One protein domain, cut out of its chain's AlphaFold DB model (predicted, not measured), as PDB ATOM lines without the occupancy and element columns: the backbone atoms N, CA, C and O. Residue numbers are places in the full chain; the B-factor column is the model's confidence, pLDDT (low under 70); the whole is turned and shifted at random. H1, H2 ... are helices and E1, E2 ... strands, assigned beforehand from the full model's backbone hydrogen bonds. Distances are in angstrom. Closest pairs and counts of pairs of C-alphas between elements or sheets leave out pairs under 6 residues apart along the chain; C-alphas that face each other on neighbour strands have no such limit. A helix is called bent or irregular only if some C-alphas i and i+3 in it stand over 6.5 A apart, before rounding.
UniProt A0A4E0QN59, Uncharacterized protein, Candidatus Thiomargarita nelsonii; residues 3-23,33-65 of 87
ATOM      1  N   ASN A   3      54.549 -33.719  46.042       86.19
ATOM      2  CA  ASN A   3      54.612 -33.441  47.484       86.19
ATOM      3  C   ASN A   3      55.029 -31.986  47.804       86.19
ATOM      4  O   ASN A   3      54.533 -31.382  48.747       86.19
ATOM      5  N   LYS A   4      55.861 -31.369  46.949       93.81
ATOM      6  CA  LYS A   4      56.276 -29.958  47.079       93.81
ATOM      7  C   LYS A   4      55.088 -28.983  47.053       93.81
ATOM      8  O   LYS A   4      55.185 -27.896  47.604       93.81
ATOM      9  N   TYR A   5      53.983 -29.371  46.418       93.88
ATOM     10  CA  TYR A   5      52.775 -28.555  46.267       93.88
ATOM     11  C   TYR A   5      51.600 -29.073  47.114       93.88
ATOM     12  O   TYR A   5      50.452 -28.731  46.829       93.88
ATOM     13  N   GLY A   6      51.860 -29.940  48.104       93.44
ATOM     14  CA  GLY A   6      50.814 -30.532  48.945       93.44
ATOM     15  C   GLY A   6      49.815 -31.392  48.163       93.44
ATOM     16  O   GLY A   6      48.645 -31.470  48.530       93.44
ATOM     17  N   LYS A   7      50.240 -31.981  47.037       91.94
ATOM     18  CA  LYS A   7      49.402 -32.873  46.227       91.94
ATOM     19  C   LYS A   7      49.694 -34.326  46.583       91.94
ATOM     20  O   LYS A   7      50.850 -34.752  46.544       91.94
ATOM     21  N   THR A   8      48.637 -35.078  46.861       90.81
ATOM     22  CA  THR A   8      48.701 -36.525  47.076       90.81
ATOM     23  C   THR A   8      48.753 -37.241  45.734       90.81
ATOM     24  O   THR A   8      47.955 -36.956  44.842       90.81
ATOM     25  N   VAL A   9      49.695 -38.171  45.591       90.69
ATOM     26  CA  VAL A   9      49.779 -39.086  44.450       90.69
ATOM     27  C   VAL A   9      49.337 -40.451  44.937       90.69
ATOM     28  O   VAL A   9      49.756 -40.883  46.008       90.69
ATOM     29  N   ILE A  10      48.467 -41.092  44.168       88.69
ATOM     30  CA  ILE A  10      47.935 -42.411  44.481       88.69
ATOM     31  C   ILE A  10      48.253 -43.307  43.295       88.69
ATOM     32  O   ILE A  10      47.825 -43.019  42.176       88.69
ATOM     33  N   ASP A  11      48.981 -44.386  43.556       90.06
ATOM     34  CA  ASP A  11      49.246 -45.409  42.556       90.06
ATOM     35  C   ASP A  11      48.038 -46.337  42.447       90.06
ATOM     36  O   ASP A  11      47.510 -46.855  43.434       90.06
ATOM     37  N   VAL A  12      47.569 -46.519  41.218       88.50
ATOM     38  CA  VAL A  12      46.314 -47.203  40.907       88.50
ATOM     39  C   VAL A  12      46.524 -48.209  39.787       88.50
ATOM     40  O   VAL A  12      47.435 -48.097  38.974       88.50
ATOM     41  N   ASN A  13      45.667 -49.226  39.757       87.94
ATOM     42  CA  ASN A  13      45.759 -50.287  38.762       87.94
ATOM     43  C   ASN A  13      45.395 -49.756  37.359       87.94
ATOM     44  O   ASN A  13      44.324 -49.186  37.171       87.94
ATOM     45  N   GLU A  14      46.261 -50.005  36.375       88.75
ATOM     46  CA  GLU A  14      46.079 -49.616  34.968       88.75
ATOM     47  C   GLU A  14      45.672 -50.797  34.052       88.75
ATOM     48  O   GLU A  14      45.524 -50.674  32.838       88.75
ATOM     49  N   SER A  15      45.447 -51.984  34.606       87.75
ATOM     50  CA  SER A  15      45.143 -53.183  33.819       87.75
ATOM     51  C   SER A  15      43.918 -52.976  32.919       87.75
ATOM     52  O   SER A  15      42.841 -52.613  33.383       87.75
ATOM     53  N   TYR A  16      44.092 -53.238  31.619       87.00
ATOM     54  CA  TYR A  16      43.070 -53.126  30.565       87.00
ATOM     55  C   TYR A  16      42.480 -51.721  30.327       87.00
ATOM     56  O   TYR A  16      41.646 -51.570  29.434       87.00
ATOM     57  N   THR A  17      42.949 -50.670  31.004       90.88
ATOM     58  CA  THR A  17      42.347 -49.323  30.926       90.88
ATOM     59  C   THR A  17      42.396 -48.715  29.527       90.88
ATOM     60  O   THR A  17      41.442 -48.071  29.107       90.88
ATOM     61  N   SER A  18      43.455 -48.957  28.758       87.19
ATOM     62  CA  SER A  18      43.571 -48.475  27.376       87.19
ATOM     63  C   SER A  18      42.725 -49.270  26.372       87.19
ATOM     64  O   SER A  18      42.454 -48.773  25.281       87.19
ATOM     65  N   LYS A  19      42.307 -50.496  26.723       89.50
ATOM     66  CA  LYS A  19      41.576 -51.429  25.843       89.50
ATOM     67  C   LYS A  19      40.069 -51.438  26.088       89.50
ATOM     68  O   LYS A  19      39.328 -51.804  25.181       89.50
ATOM     69  N   THR A  20      39.623 -51.080  27.287       90.50
ATOM     70  CA  THR A  20      38.199 -51.013  27.630       90.50
ATOM     71  C   THR A  20      37.575 -49.784  26.984       90.50
ATOM     72  O   THR A  20      38.009 -48.677  27.272       90.50
ATOM     73  N   LEU A  21      36.574 -49.963  26.129       88.81
ATOM     74  CA  LEU A  21      35.827 -48.890  25.470       88.81
ATOM     75  C   LEU A  21      34.780 -48.265  26.413       88.81
ATOM     76  O   LEU A  21      34.566 -48.728  27.533       88.81
ATOM     77  N   TRP A  22      34.133 -47.172  25.993       84.56
ATOM     78  CA  TRP A  22      33.149 -46.453  26.822       84.56
ATOM     79  C   TRP A  22      31.879 -47.243  27.139       84.56
ATOM     80  O   TRP A  22      31.244 -46.973  28.154       84.56
ATOM     81  N   ASP A  23      31.527 -48.202  26.292       86.31
ATOM     82  CA  ASP A  23      30.445 -49.172  26.481       86.31
ATOM     83  C   ASP A  23      30.846 -50.346  27.394       86.31
ATOM     84  O   ASP A  23      30.021 -51.202  27.696       86.31
ATOM     85  N   LYS A  33      48.430 -48.685  18.868       86.75
ATOM     86  CA  LYS A  33      47.674 -47.592  18.234       86.75
ATOM     87  C   LYS A  33      47.574 -46.375  19.162       86.75
ATOM     88  O   LYS A  33      47.129 -46.499  20.296       86.75
ATOM     89  N   ALA A  34      47.906 -45.190  18.647       88.44
ATOM     90  CA  ALA A  34      47.807 -43.924  19.385       88.44
ATOM     91  C   ALA A  34      46.357 -43.427  19.566       88.44
ATOM     92  O   ALA A  34      46.075 -42.552  20.382       88.44
ATOM     93  N   SER A  35      45.419 -43.972  18.790       88.50
ATOM     94  CA  SER A  35      44.031 -43.517  18.758       88.50
ATOM     95  C   SER A  35      43.057 -44.677  18.637       88.50
ATOM     96  O   SER A  35      43.326 -45.633  17.905       88.50
ATOM     97  N   ILE A  36      41.896 -44.521  19.258       87.50
ATOM     98  CA  ILE A  36      40.788 -45.471  19.240       87.50
ATOM     99  C   ILE A  36      39.633 -44.846  18.455       87.50
ATOM    100  O   ILE A  36      39.368 -43.650  18.582       87.50
ATOM    101  N   LEU A  37      38.969 -45.642  17.617       86.31
ATOM    102  CA  LEU A  37      37.732 -45.239  16.958       86.31
ATOM    103  C   LEU A  37      36.560 -45.705  17.821       86.31
ATOM    104  O   LEU A  37      36.417 -46.901  18.064       86.31
ATOM    105  N   PHE A  38      35.723 -44.774  18.261       82.50
ATOM    106  CA  PHE A  38      34.504 -45.082  18.997       82.50
ATOM    107  C   PHE A  38      33.354 -44.259  18.422       82.50
ATOM    108  O   PHE A  38      33.456 -43.037  18.330       82.50
ATOM    109  N   GLN A  39      32.280 -44.926  17.986       85.25
ATOM    110  CA  GLN A  39      31.097 -44.286  17.386       85.25
ATOM    111  C   GLN A  39      31.437 -43.284  16.261       85.25
ATOM    112  O   GLN A  39      30.913 -42.175  16.203       85.25
ATOM    113  N   GLY A  40      32.383 -43.645  15.388       85.56
ATOM    114  CA  GLY A  40      32.829 -42.792  14.279       85.56
ATOM    115  C   GLY A  40      33.732 -41.620  14.681       85.56
ATOM    116  O   GLY A  40      34.241 -40.922  13.807       85.56
ATOM    117  N   LYS A  41      33.996 -41.416  15.977       86.81
ATOM    118  CA  LYS A  41      34.928 -40.397  16.472       86.81
ATOM    119  C   LYS A  41      36.278 -41.016  16.807       86.81
ATOM    120  O   LYS A  41      36.366 -42.107  17.369       86.81
ATOM    121  N   ARG A  42      37.346 -40.294  16.473       89.38
ATOM    122  CA  ARG A  42      38.721 -40.674  16.798       89.38
ATOM    123  C   ARG A  42      39.124 -40.019  18.113       89.38
ATOM    124  O   ARG A  42      39.139 -38.797  18.211       89.38
ATOM    125  N   VAL A  43      39.456 -40.831  19.108       88.19
ATOM    126  CA  VAL A  43      39.849 -40.380  20.449       88.19
ATOM    127  C   VAL A  43      41.287 -40.814  20.724       88.19
ATOM    128  O   VAL A  43      41.719 -41.872  20.266       88.19
ATOM    129  N   ASN A  44      42.048 -39.996  21.453       91.62
ATOM    130  CA  ASN A  44      43.403 -40.346  21.875       91.62
ATOM    131  C   ASN A  44      43.358 -41.492  22.905       91.62
ATOM    132  O   ASN A  44      42.582 -41.442  23.865       91.62
ATOM    133  N   ARG A  45      44.194 -42.516  22.705       90.94
ATOM    134  CA  ARG A  45      44.285 -43.684  23.590       90.94
ATOM    135  C   ARG A  45      44.648 -43.292  25.022       90.94
ATOM    136  O   ARG A  45      44.080 -43.850  25.951       90.94
ATOM    137  N   ASP A  46      45.562 -42.351  25.212       90.81
ATOM    138  CA  ASP A  46      46.086 -42.021  26.540       90.81
ATOM    139  C   ASP A  46      45.036 -41.269  27.367       90.81
ATOM    140  O   ASP A  46      44.847 -41.557  28.547       90.81
ATOM    141  N   ILE A  47      44.247 -40.402  26.718       90.81
ATOM    142  CA  ILE A  47      43.059 -39.778  27.328       90.81
ATOM    143  C   ILE A  47      42.055 -40.859  27.750       90.81
ATOM    144  O   ILE A  47      41.474 -40.797  28.835       90.81
ATOM    145  N   HIS A  48      41.866 -41.872  26.903       90.75
ATOM    146  CA  HIS A  48      40.980 -42.991  27.196       90.75
ATOM    147  C   HIS A  48      41.477 -43.836  28.381       90.75
ATOM    148  O   HIS A  48      40.690 -44.181  29.266       90.75
ATOM    149  N   GLY A  49      42.776 -44.139  28.420       91.38
ATOM    150  CA  GLY A  49      43.420 -44.877  29.505       91.38
ATOM    151  C   GLY A  49      43.309 -44.135  30.833       91.38
ATOM    152  O   GLY A  49      42.788 -44.693  31.796       91.38
ATOM    153  N   ALA A  50      43.676 -42.850  30.862       92.38
ATOM    154  CA  ALA A  50      43.610 -42.014  32.061       92.38
ATOM    155  C   ALA A  50      42.188 -41.921  32.640       92.38
ATOM    156  O   ALA A  50      41.993 -42.056  33.849       92.38
ATOM    157  N   ARG A  51      41.171 -41.762  31.778       92.19
ATOM    158  CA  ARG A  51      39.760 -41.799  32.195       92.19
ATOM    159  C   ARG A  51      39.413 -43.117  32.881       92.19
ATOM    160  O   ARG A  51      38.761 -43.119  33.920       92.19
ATOM    161  N   ASN A  52      39.818 -44.232  32.288       93.38
ATOM    162  CA  ASN A  52      39.471 -45.548  32.807       93.38
ATOM    163  C   ASN A  52      40.217 -45.874  34.109       93.38
ATOM    164  O   ASN A  52      39.632 -46.519  34.977       93.38
ATOM    165  N   ILE A  53      41.445 -45.374  34.291       93.69
ATOM    166  CA  ILE A  53      42.158 -45.419  35.578       93.69
ATOM    167  C   ILE A  53      41.337 -44.713  36.667       93.69
ATOM    168  O   ILE A  53      41.105 -45.278  37.736       93.69
ATOM    169  N   LEU A  54      40.849 -43.499  36.381       92.50
ATOM    170  CA  LEU A  54      40.036 -42.731  37.324       92.50
ATOM    171  C   LEU A  54      38.734 -43.459  37.683       92.50
ATOM    172  O   LEU A  54      38.399 -43.564  38.861       92.50
ATOM    173  N   ILE A  55      38.014 -43.978  36.685       91.38
ATOM    174  CA  ILE A  55      36.762 -44.718  36.911       91.38
ATOM    175  C   ILE A  55      37.022 -45.950  37.780       91.38
ATOM    176  O   ILE A  55      36.322 -46.148  38.767       91.38
ATOM    177  N   LEU A  56      38.053 -46.741  37.464       89.50
ATOM    178  CA  LEU A  56      38.386 -47.945  38.225       89.50
ATOM    179  C   LEU A  56      38.713 -47.626  39.687       89.50
ATOM    180  O   LEU A  56      38.289 -48.355  40.584       89.50
ATOM    181  N   PHE A  57      39.463 -46.549  39.929       90.75
ATOM    182  CA  PHE A  57      39.754 -46.089  41.281       90.75
ATOM    183  C   PHE A  57      38.473 -45.716  42.031       90.75
ATOM    184  O   PHE A  57      38.246 -46.221  43.127       90.75
ATOM    185  N   LEU A  58      37.613 -44.893  41.427       90.19
ATOM    186  CA  LEU A  58      36.364 -44.460  42.053       90.19
ATOM    187  C   LEU A  58      35.438 -45.637  42.365       90.19
ATOM    188  O   LEU A  58      34.915 -45.708  43.471       90.19
ATOM    189  N   THR A  59      35.268 -46.580  41.434       87.94
ATOM    190  CA  THR A  59      34.431 -47.765  41.662       87.94
ATOM    191  C   THR A  59      34.979 -48.622  42.798       87.94
ATOM    192  O   THR A  59      34.231 -48.955  43.705       87.94
ATOM    193  N   LYS A  60      36.291 -48.887  42.834       85.00
ATOM    194  CA  LYS A  60      36.906 -49.653  43.933       85.00
ATOM    195  C   LYS A  60      36.791 -48.962  45.286       85.00
ATOM    196  O   LYS A  60      36.617 -49.631  46.299       85.00
ATOM    197  N   VAL A  61      36.923 -47.636  45.308       83.38
ATOM    198  CA  VAL A  61      36.710 -46.847  46.524       83.38
ATOM    199  C   VAL A  61      35.261 -46.987  46.975       83.38
ATOM    200  O   VAL A  61      35.032 -47.256  48.146       83.38
ATOM    201  N   ILE A  62      34.290 -46.878  46.066       81.50
ATOM    202  CA  ILE A  62      32.871 -47.083  46.385       81.50
ATOM    203  C   ILE A  62      32.622 -48.505  46.909       81.50
ATOM    204  O   ILE A  62      31.941 -48.647  47.920       81.50
ATOM    205  N   ASP A  63      33.206 -49.531  46.288       78.38
ATOM    206  CA  ASP A  63      33.064 -50.927  46.720       78.38
ATOM    207  C   ASP A  63      33.639 -51.140  48.129       78.38
ATOM    208  O   ASP A  63      33.000 -51.758  48.978       78.38
ATOM    209  N   GLY A  64      34.819 -50.580  48.414       71.69
ATOM    210  CA  GLY A  64      35.428 -50.629  49.747       71.69
ATOM    211  C   GLY A  64      34.679 -49.800  50.797       71.69
ATOM    212  O   GLY A  64      34.705 -50.136  51.979       71.69
ATOM    213  N   LEU A  65      33.988 -48.739  50.368       66.62
ATOM    214  CA  LEU A  65      33.112 -47.910  51.200       66.62
ATOM    215  C   LEU A  65      31.687 -48.463  51.316       66.62
ATOM    216  O   LEU A  65      30.885 -47.871  52.037       66.62
TER     217      LEU A  65
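What this domain is: This is residues 3 to 23 and 33 to 65 of the 87 residues of an uncharacterized protein of Candidatus Thiomargarita nelsonii (UniProt A0A4E0QN59). One long helix, H1, has a small hairpin of two short strands, E1 and E2, at its first end, while a long stretch without a named element, residues 3 to 23, passes beside the helix on its way to the hairpin's end of the domain. At the far end from the hairpin, residues 3 to 9 and residues 58 to 65, of which 58 to 64 belong to H1, stick out as two separate arms. The printed part has 54 residues, with two named strands and one named helix in the order E1, E2, H1; the strands form an antiparallel sheet, and the class is mixed, helices and strands. The whole is loose, with a radius of gyration of the C-alphas of 13.7 A, and its outline is flat, with spans of 39 by 30 by 16 A.

Where its parts are: Begin at C-alpha 3, at (54.612, -33.441, 47.484), and go along residues 3 to 23, where you will find no named element. After the cut, find C-alpha 35 at (44.031, -43.517, 18.758), where strand E1, residues 35 to 38, begins. Strand E2 follows as residues 41 to 44. Helix H1, residues 45 to 64, comes next; it runs 28.5 A from its first C-alpha to its last, which is C-alpha 64 at (35.428, -50.629, 49.747), and it is not bent.

How they stand to each other: Look first at the hairpin of E1 and E2, joined by a tight link of 2 residues. The two strands are antiparallel, with 146 degrees between their N-to-C directions. C-alphas 35 and 44 face each other at 4.5 A. N 36 and O 43 are within hydrogen-bond range at 2.8 A, and so are N 41 and O 38 at 2.9 A. From E2 a tight link with 0 residues between them leads to H1. Look next at Ser 35 and Arg 45, the closest residues of E1 and H1, whose C-alphas are 4.8 A apart; the centres of E1 and H1 are 18.4 A apart. In H1, every O i to N i+4 pair is within hydrogen-bond range.

The domain as a whole: The two C-alphas farthest apart, those of Lys 4 and Gly 40, are 42.3 A from each other. Without the stretches that stand free, residues 3 to 9 and 58 to 65, the body of 39 residues spans 33 by 19 by 12 A. Residues 24 to 32 are not printed, and C-alphas 23 and 33 are 19.2 A apart across this cut. No link between named elements is long. The mean pLDDT of the printed part is 88.1, and residue 65 alone is under 70.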